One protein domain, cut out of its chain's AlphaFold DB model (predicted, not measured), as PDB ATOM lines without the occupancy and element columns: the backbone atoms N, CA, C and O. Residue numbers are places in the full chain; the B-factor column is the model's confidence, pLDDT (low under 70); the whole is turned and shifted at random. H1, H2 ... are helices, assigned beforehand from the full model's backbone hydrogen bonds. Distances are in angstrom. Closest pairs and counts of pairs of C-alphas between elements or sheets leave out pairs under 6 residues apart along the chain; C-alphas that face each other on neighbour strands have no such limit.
ATOM      1  N   ARG A   8     139.734 126.749  98.488       82.06
ATOM      2  CA  ARG A   8     138.961 127.965  98.206       82.06
ATOM      3  C   ARG A   8     138.804 128.227  96.709       82.06
ATOM      4  O   ARG A   8     137.745 128.669  96.277       82.06
ATOM      5  N   GLU A   9     139.854 127.999  95.927       82.94
ATOM      6  CA  GLU A   9     139.805 128.179  94.473       82.94
ATOM      7  C   GLU A   9     138.956 127.107  93.801       82.94
ATOM      8  O   GLU A   9     138.208 127.433  92.887       82.94
ATOM      9  N   LEU A  10     139.019 125.864  94.285       81.50
ATOM     10  CA  LEU A  10     138.143 124.788  93.821       81.50
ATOM     11  C   LEU A  10     136.672 125.130  94.078       81.50
ATOM     12  O   LEU A  10     135.880 125.120  93.143       81.50
ATOM     13  N   LEU A  11     136.333 125.567  95.295       80.50
ATOM     14  CA  LEU A  11     134.974 126.009  95.633       80.50
ATOM     15  C   LEU A  11     134.501 127.181  94.764       80.50
ATOM     16  O   LEU A  11     133.336 127.245  94.380       80.50
ATOM     17  N   HIS A  12     135.394 128.122  94.449       80.00
ATOM     18  CA  HIS A  12     135.050 129.266  93.608       80.00
ATOM     19  C   HIS A  12     134.787 128.854  92.155       80.00
ATOM     20  O   HIS A  12     133.855 129.358  91.530       80.00
ATOM     21  N   ILE A  13     135.592 127.930  91.623       84.56
ATOM     22  CA  ILE A  13     135.400 127.369  90.284       84.56
ATOM     23  C   ILE A  13     134.084 126.592  90.230       84.56
ATOM     24  O   ILE A  13     133.284 126.855  89.337       84.56
ATOM     25  N   ASP A  14     133.814 125.721  91.204       82.31
ATOM     26  CA  ASP A  14     132.572 124.943  91.266       82.31
ATOM     27  C   ASP A  14     131.338 125.848  91.324       82.31
ATOM     28  O   ASP A  14     130.377 125.641  90.578       82.31
ATOM     29  N   ALA A  15     131.379 126.907  92.139       82.38
ATOM     30  CA  ALA A  15     130.306 127.894  92.197       82.38
ATOM     31  C   ALA A  15     130.106 128.595  90.843       82.38
ATOM     32  O   ALA A  15     128.973 128.751  90.383       82.38
ATOM     33  N   PHE A  16     131.194 128.982  90.172       84.88
ATOM     34  CA  PHE A  16     131.124 129.642  88.870       84.88
ATOM     35  C   PHE A  16     130.558 128.722  87.781       84.88
ATOM     36  O   PHE A  16     129.683 129.137  87.020       84.88
ATOM     37  N   VAL A  17     131.011 127.464  87.726       85.81
ATOM     38  CA  VAL A  17     130.499 126.461  86.780       85.81
ATOM     39  C   VAL A  17     129.016 126.195  87.030       85.81
ATOM     40  O   VAL A  17     128.232 126.190  86.081       85.81
ATOM     41  N   THR A  18     128.615 126.058  88.294       85.00
ATOM     42  CA  THR A  18     127.216 125.838  88.688       85.00
ATOM     43  C   THR A  18     126.325 127.011  88.266       85.00
ATOM     44  O   THR A  18     125.287 126.811  87.634       85.00
ATOM     45  N   LEU A  19     126.750 128.254  88.522       85.56
ATOM     46  CA  LEU A  19     126.011 129.453  88.107       85.56
ATOM     47  C   LEU A  19     125.908 129.577  86.584       85.56
ATOM     48  O   LEU A  19     124.846 129.919  86.060       85.56
ATOM     49  N   HIS A  20     126.995 129.290  85.866       88.06
ATOM     50  CA  HIS A  20     126.988 129.312  84.407       88.06
ATOM     51  C   HIS A  20     126.027 128.262  83.834       88.06
ATOM     52  O   HIS A  20     125.252 128.563  82.924       88.06
ATOM     53  N   TYR A  21     126.029 127.058  84.411       89.94
ATOM     54  CA  TYR A  21     125.108 125.987  84.051       89.94
ATOM     55  C   TYR A  21     123.644 126.399  84.258       89.94
ATOM     56  O   TYR A  21     122.843 126.286  83.327       89.94
ATOM     57  N   PHE A  22     123.298 126.961  85.420       87.38
ATOM     58  CA  PHE A  22     121.938 127.447  85.680       87.38
ATOM     59  C   PHE A  22     121.507 128.537  84.728       87.38
ATOM     60  O   PHE A  22     120.415 128.457  84.171       87.38
ATOM     61  N   ARG A  23     122.370 129.528  84.497       88.81
ATOM     62  CA  ARG A  23     122.079 130.600  83.553       88.81
ATOM     63  C   ARG A  23     121.783 130.042  82.162       88.81
ATOM     64  O   ARG A  23     120.763 130.394  81.582       88.81
ATOM     65  N   SER A  24     122.625 129.135  81.665       91.50
ATOM     66  CA  SER A  24     122.440 128.513  80.351       91.50
ATOM     67  C   SER A  24     121.109 127.763  80.246       91.50
ATOM     68  O   SER A  24     120.397 127.893  79.251       91.50
ATOM     69  N   LYS A  25     120.740 127.007  81.284       91.12
ATOM     70  CA  LYS A  25     119.485 126.252  81.309       91.12
ATOM     71  C   LYS A  25     118.254 127.145  81.429       91.12
ATOM     72  O   LYS A  25     117.276 126.897  80.729       91.12
ATOM     73  N   LEU A  26     118.324 128.200  82.243       87.56
ATOM     74  CA  LEU A  26     117.271 129.209  82.371       87.56
ATOM     75  C   LEU A  26     117.029 129.936  81.045       87.56
ATOM     76  O   LEU A  26     115.887 130.021  80.601       87.56
ATOM     77  N   GLU A  27     118.090 130.405  80.383       90.19
ATOM     78  CA  GLU A  27     118.000 131.089  79.084       90.19
ATOM     79  C   GLU A  27     117.423 130.171  77.992       90.19
ATOM     80  O   GLU A  27     116.674 130.627  77.132       90.19
ATOM     81  N   ALA A  28     117.720 128.867  78.051       91.00
ATOM     82  CA  ALA A  28     117.204 127.872  77.114       91.00
ATOM     83  C   ALA A  28     115.819 127.301  77.488       91.00
ATOM     84  O   ALA A  28     115.291 126.474  76.742       91.00
ATOM     85  N   GLY A  29     115.247 127.670  78.640       88.25
ATOM     86  CA  GLY A  29     114.008 127.072  79.154       88.25
ATOM     87  C   GLY A  29     114.110 125.562  79.410       88.25
ATOM     88  O   GLY A  29     113.109 124.851  79.335       88.25
ATOM     89  N   GLN A  30     115.318 125.055  79.664       92.38
ATOM     90  CA  GLN A  30     115.590 123.631  79.848       92.38
ATOM     91  C   GLN A  30     115.582 123.237  81.329       92.38
ATOM     92  O   GLN A  30     115.954 124.039  82.190       92.38
ATOM     93  N   PRO A  31     115.212 121.986  81.643       93.69
ATOM     94  CA  PRO A  31     115.267 121.485  83.004       93.69
ATOM     95  C   PRO A  31     116.717 121.258  83.468       93.69
ATOM     96  O   PRO A  31     117.653 121.147  82.667       93.69
ATOM     97  N   ILE A  32     116.881 121.209  84.786       92.00
ATOM     98  CA  ILE A  32     118.151 121.108  85.501       92.00
ATOM     99  C   ILE A  32     118.409 119.648  85.868       92.00
ATOM    100  O   ILE A  32     117.588 119.011  86.524       92.00
ATOM    101  N   ASP A  33     119.556 119.137  85.436       92.19
ATOM    102  CA  ASP A  33     120.019 117.779  85.716       92.19
ATOM    103  C   ASP A  33     120.527 117.689  87.167       92.19
ATOM    104  O   ASP A  33     121.472 118.412  87.505       92.19
ATOM    105  N   PRO A  34     119.932 116.827  88.015       89.50
ATOM    106  CA  PRO A  34     120.361 116.625  89.396       89.50
ATOM    107  C   PRO A  34     121.842 116.250  89.529       89.50
ATOM    108  O   PRO A  34     122.502 116.698  90.460       89.50
ATOM    109  N   GLU A  35     122.402 115.496  88.576       89.81
ATOM    110  CA  GLU A  35     123.802 115.034  88.620       89.81
ATOM    111  C   GLU A  35     124.818 116.161  88.385       89.81
ATOM    112  O   GLU A  35     126.026 115.979  88.544       89.81
ATOM    113  N   ARG A  36     124.345 117.340  87.967       87.19
ATOM    114  CA  ARG A  36     125.166 118.539  87.754       87.19
ATOM    115  C   ARG A  36     125.146 119.483  88.953       87.19
ATOM    116  O   ARG A  36     125.736 120.559  88.870       87.19
ATOM    117  N   LEU A  37     124.446 119.118  90.024       85.44
ATOM    118  CA  LEU A  37     124.254 119.955  91.197       85.44
ATOM    119  C   LEU A  37     125.254 119.619  92.304       85.44
ATOM    120  O   LEU A  37     125.590 118.454  92.492       85.44
ATOM    121  N   PRO A  38     125.680 120.617  93.093       84.19
ATOM    122  CA  PRO A  38     126.333 120.357  94.369       84.19
ATOM    123  C   PRO A  38     125.379 119.641  95.336       84.19
ATOM    124  O   PRO A  38     124.226 120.057  95.461       84.19
ATOM    125  N   ASP A  39     125.879 118.660  96.091       86.38
ATOM    126  CA  ASP A  39     125.085 117.828  97.018       86.38
ATOM    127  C   ASP A  39     124.176 118.650  97.946       86.38
ATOM    128  O   ASP A  39     122.982 118.393  98.052       86.38
ATOM    129  N   LYS A  40     124.702 119.724  98.549       82.75
ATOM    130  CA  LYS A  40     123.920 120.594  99.449       82.75
ATOM    131  C   LYS A  40     122.728 121.267  98.773       82.75
ATOM    132  O   LYS A  40     121.731 121.566  99.424       82.75
ATOM    133  N   LEU A  41     122.858 121.585  97.486       82.69
ATOM    134  CA  LEU A  41     121.763 122.174  96.726       82.69
ATOM    135  C   LEU A  41     120.750 121.101  96.331       82.69
ATOM    136  O   LEU A  41     119.554 121.380  96.338       82.69
ATOM    137  N   LEU A  42     121.222 119.891  96.019       87.81
ATOM    138  CA  LEU A  42     120.368 118.745  95.737       87.81
ATOM    139  C   LEU A  42     119.482 118.409  96.944       87.81
ATOM    140  O   LEU A  42     118.266 118.375  96.795       87.81
ATOM    141  N   GLU A  43     120.066 118.283  98.138       88.06
ATOM    142  CA  GLU A  43     119.331 118.041  99.391       88.06
ATOM    143  C   GLU A  43     118.233 119.095  99.615       88.06
ATOM    144  O   GLU A  43     117.065 118.773  99.835       88.06
ATOM    145  N   ALA A  44     118.579 120.378  99.475       85.75
ATOM    146  CA  ALA A  44     117.621 121.466  99.641       85.75
ATOM    147  C   ALA A  44     116.510 121.460  98.570       85.75
ATOM    148  O   ALA A  44     115.376 121.862  98.845       85.75
ATOM    149  N   LEU A  45     116.811 121.002  97.349       87.00
ATOM    150  CA  LEU A  45     115.825 120.854  96.278       87.00
ATOM    151  C   LEU A  45     114.900 119.666  96.496       87.00
ATOM    152  O   LEU A  45     113.715 119.787  96.197       87.00
ATOM    153  N   GLU A  46     115.399 118.543  97.004       88.44
ATOM    154  CA  GLU A  46     114.577 117.377  97.331       88.44
ATOM    155  C   GLU A  46     113.526 117.722  98.390       88.44
ATOM    156  O   GLU A  46     112.349 117.402  98.216       88.44
ATOM    157  N   GLU A  47     113.911 118.466  99.428       87.25
ATOM    158  CA  GLU A  47     112.976 118.963 100.441       87.25
ATOM    159  C   GLU A  47     111.978 119.980  99.866       87.25
ATOM    160  O   GLU A  47     110.785 119.937 100.173       87.25
ATOM    161  N   HIS A  48     112.445 120.905  99.021       84.31
ATOM    162  CA  HIS A  48     111.613 121.980  98.474       84.31
ATOM    163  C   HIS A  48     110.641 121.514  97.378       84.31
ATOM    164  O   HIS A  48     109.527 122.038  97.257       84.31
ATOM    165  N   CYS A  49     111.060 120.539  96.572       82.50
ATOM    166  CA  CYS A  49     110.315 120.025  95.425       82.50
ATOM    167  C   CYS A  49     109.555 118.732  95.740       82.50
ATOM    168  O   CYS A  49     108.957 118.155  94.832       82.50
ATOM    169  N   ALA A  50     109.553 118.272  96.996       79.69
ATOM    170  CA  ALA A  50     108.839 117.071  97.410       79.69
ATOM    171  C   ALA A  50     107.369 117.111  96.949       79.69
ATOM    172  O   ALA A  50     106.598 117.998  97.320       79.69
ATOM    173  N   GLY A  51     106.980 116.148  96.109       73.25
ATOM    174  CA  GLY A  51     105.620 116.046  95.569       73.25
ATOM    175  C   GLY A  51     105.280 117.015  94.427       73.25
ATOM    176  O   GLY A  51     104.134 117.014  93.978       73.25
ATOM    177  N   ARG A  52     106.233 117.822  93.932       81.88
ATOM    178  CA  ARG A  52     106.060 118.596  92.690       81.88
ATOM    179  C   ARG A  52     106.225 117.683  91.470       81.88
ATOM    180  O   ARG A  52     106.993 116.726  91.480       81.88
ATOM    181  N   ASP A  53     105.512 118.012  90.398       85.12
ATOM    182  CA  ASP A  53     105.634 117.325  89.111       85.12
ATOM    183  C   ASP A  53     106.968 117.680  88.429       85.12
ATOM    184  O   ASP A  53     107.175 118.815  87.972       85.12
ATOM    185  N   MET A  54     107.888 116.716  88.391       89.75
ATOM    186  CA  MET A  54     109.239 116.894  87.860       89.75
ATOM    187  C   MET A  54     109.303 116.539  86.368       89.75
ATOM    188  O   MET A  54     108.823 115.475  85.973       89.75
ATOM    189  N   PRO A  55     109.930 117.377  85.523       92.19
ATOM    190  CA  PRO A  55     110.174 117.022  84.131       92.19
ATOM    191  C   PRO A  55     111.022 115.751  84.022       92.19
ATOM    192  O   PRO A  55     111.998 115.569  84.749       92.19
ATOM    193  N   LEU A  56     110.671 114.899  83.061       93.50
ATOM    194  CA  LEU A  56     111.453 113.722  82.699       93.50
ATOM    195  C   LEU A  56     112.258 114.018  81.435       93.50
ATOM    196  O   LEU A  56     111.690 114.380  80.405       93.50
ATOM    197  N   VAL A  57     113.573 113.823  81.500       92.00
ATOM    198  CA  VAL A  57     114.458 113.840  80.328       92.00
ATOM    199  C   VAL A  57     115.138 112.486  80.259       92.00
ATOM    200  O   VAL A  57     115.721 112.033  81.244       92.00
ATOM    201  N   ASP A  58     114.992 111.807  79.122       92.00
ATOM    202  CA  ASP A  58     115.505 110.449  78.902       92.00
ATOM    203  C   ASP A  58     115.098 109.457  80.013       92.00
ATOM    204  O   ASP A  58     115.864 108.588  80.423       92.00
ATOM    205  N   GLY A  59     113.879 109.611  80.545       90.62
ATOM    206  CA  GLY A  59     113.335 108.763  81.611       90.62
ATOM    207  C   GLY A  59     113.845 109.072  83.025       90.62
ATOM    208  O   GLY A  59     113.456 108.371  83.956       90.62
ATOM    209  N   ARG A  60     114.671 110.112  83.214       92.50
ATOM    210  CA  ARG A  60     115.181 110.537  84.529       92.50
ATOM    211  C   ARG A  60     114.532 111.844  85.006       92.50
ATOM    212  O   ARG A  60     114.369 112.760  84.192       92.50
ATOM    213  N   PRO A  61     114.191 111.969  86.302       91.56
ATOM    214  CA  PRO A  61     113.635 113.198  86.859       91.56
ATOM    215  C   PRO A  61     114.667 114.325  86.852       91.56
ATOM    216  O   PRO A  61     115.836 114.116  87.157       91.56
ATOM    217  N   HIS A  62     114.218 115.518  86.482       93.88
ATOM    218  CA  HIS A  62     114.997 116.751  86.476       93.88
ATOM    219  C   HIS A  62     114.252 117.842  87.249       93.88
ATOM    220  O   HIS A  62     113.032 117.782  87.394       93.88
ATOM    221  N   TYR A  63     114.958 118.871  87.714       91.94
ATOM    222  CA  TYR A  63     114.321 120.014  88.372       91.94
ATOM    223  C   TYR A  63     113.879 121.059  87.352       91.94
ATOM    224  O   TYR A  63     114.546 121.291  86.337       91.94
ATOM    225  N   ARG A  64     112.761 121.741  87.616       89.56
ATOM    226  CA  ARG A  64     112.403 122.914  86.816       89.56
ATOM    227  C   ARG A  64     113.351 124.041  87.194       89.56
ATOM    228  O   ARG A  64     113.629 124.270  88.368       89.56
ATOM    229  N   ALA A  65     113.802 124.794  86.200       85.94
ATOM    230  CA  ALA A  65     114.701 125.914  86.444       85.94
ATOM    231  C   ALA A  65     114.068 126.985  87.364       85.94
ATOM    232  O   ALA A  65     114.775 127.633  88.131       85.94
ATOM    233  N   ALA A  66     112.735 127.116  87.345       83.81
ATOM    234  CA  ALA A  66     111.988 127.983  88.256       83.81
ATOM    235  C   ALA A  66     112.096 127.550  89.730       83.81
ATOM    236  O   ALA A  66     112.325 128.405  90.579       83.81
ATOM    237  N   ASP A  67     111.995 126.248  90.026       85.69
ATOM    238  CA  ASP A  67     112.103 125.726  91.398       85.69
ATOM    239  C   ASP A  67     113.519 125.959  91.957       85.69
ATOM    240  O   ASP A  67     113.700 126.355  93.107       85.69
ATOM    241  N   VAL A  68     114.536 125.786  91.105       84.31
ATOM    242  CA  VAL A  68     115.937 126.063  91.455       84.31
ATOM    243  C   VAL A  68     116.160 127.548  91.734       84.31
ATOM    244  O   VAL A  68     116.830 127.898  92.703       84.31
ATOM    245  N   LEU A  69     115.578 128.435  90.925       82.50
ATOM    246  CA  LEU A  69     115.685 129.878  91.129       82.50
ATOM    247  C   LEU A  69     114.974 130.336  92.412       82.50
ATOM    248  O   LEU A  69     115.539 131.130  93.162       82.50
ATOM    249  N   GLU A  70     113.765 129.829  92.672       84.06
ATOM    250  CA  GLU A  70     113.001 130.105  93.897       84.06
ATOM    251  C   GLU A  70     113.826 129.746  95.140       84.06
ATOM    252  O   GLU A  70     113.951 130.546  96.071       84.06
ATOM    253  N   LEU A  71     114.464 128.572  95.113       84.62
ATOM    254  CA  LEU A  71     115.316 128.107  96.195       84.62
ATOM    255  C   LEU A  71     116.552 128.997  96.391       84.62
ATOM    256  O   LEU A  71     116.858 129.371  97.521       84.62
ATOM    257  N   ILE A  72     117.245 129.370  95.309       79.25
ATOM    258  CA  ILE A  72     118.433 130.237  95.383       79.25
ATOM    259  C   ILE A  72     118.079 131.598  95.994       79.25
ATOM    260  O   ILE A  72     118.809 132.075  96.859       79.25
ATOM    261  N   ILE A  73     116.950 132.196  95.596       78.75
ATOM    262  CA  ILE A  73     116.472 133.474  96.151       78.75
ATOM    263  C   ILE A  73     116.113 133.334  97.635       78.75
ATOM    264  O   ILE A  73     116.338 134.248  98.420       78.75
ATOM    265  N   LYS A  74     115.563 132.190  98.055       75.56
ATOM    266  CA  LYS A  74     115.221 131.947  99.464       75.56
ATOM    267  C   LYS A  74     116.450 131.892 100.383       75.56
ATOM    268  O   LYS A  74     116.321 132.174 101.573       75.56
ATOM    269  N   PHE A  75     117.612 131.506  99.856       67.62
ATOM    270  CA  PHE A  75     118.866 131.410 100.613       67.62
ATOM    271  C   PHE A  75     119.780 132.643 100.489       67.62
ATOM    272  O   PHE A  75     120.830 132.663 101.137       67.62
ATOM    273  N   SER A  76     119.410 133.644  99.680       58.81
ATOM    274  CA  SER A  76     120.116 134.933  99.551       58.81
ATOM    275  C   SER A  76     119.577 135.987 100.509       58.81
ATOM    276  O   SER A  76     120.408 136.707 101.104       58.81
TER     277      SER A  76
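AT A GLANCE: This is residues 8 to 76 of the 76 residues of an uncharacterized protein of Cereibacter changlensis (UniProt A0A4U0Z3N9). A long helix, H1, meets the short helix H3 near their ends as a V, and a third helix, H2, crosses H3 at nearly a right angle. The first residues of H1, 8 to 13, stick out from the rest, and long loops join the three helices. The printed part has 69 residues with three named helices in the order H1, H2, H3 and no named strand; its class is all helix, with 41 residues in the helices. It is compact, with a radius of gyration of the C-alphas of 12.0 A, yet elongated in outline, spanning 36 by 23 by 19 A.

IN THESE COORDINATES: Find C-alpha 8 at (138.961, 127.965, 98.206); from there H1, residues 8 to 27, runs 28.5 A to C-alpha 27 at (118.000, 131.089, 79.084). Go on to residues 39 to 49 for H2, 15.0 A long. Then look at residues 65 to 74 for H3, 14.4 A long, ending at C-alpha 74 at (115.221, 131.947, 99.464).

HOW THE PARTS SIT: Look first at H1 and H3, which only just touch, with 3 pairs of C-alphas within 8 A. H1 does so with residues 22 to 26 alone, and the closest C-alphas, those of Leu 26 and Ala 65, are 5.8 A apart. The two run opposite ways at a steep tilt of 49 degrees. H2 and H3 touch, about perpendicular at 77 degrees, closest at the C-alphas of Leu 45 and Val 68, 7.1 A apart. H1 and H2 are apart. In H1, H2 and H3 every O i to N i+4 pair is within hydrogen-bond range.

THE WHOLE: The two C-alphas farthest apart, those of Glu 9 and Gly 51, are 36.3 A apart. The printed part has no cut. Both links are long: 11 residues from H1 to H2 and 15 from H2 to H3; in the second, find residues 56 to 57 paired antiparallel with residues 60 to 61. The mean pLDDT of the printed part is 85.8, and residues 75 to 76 are under 70.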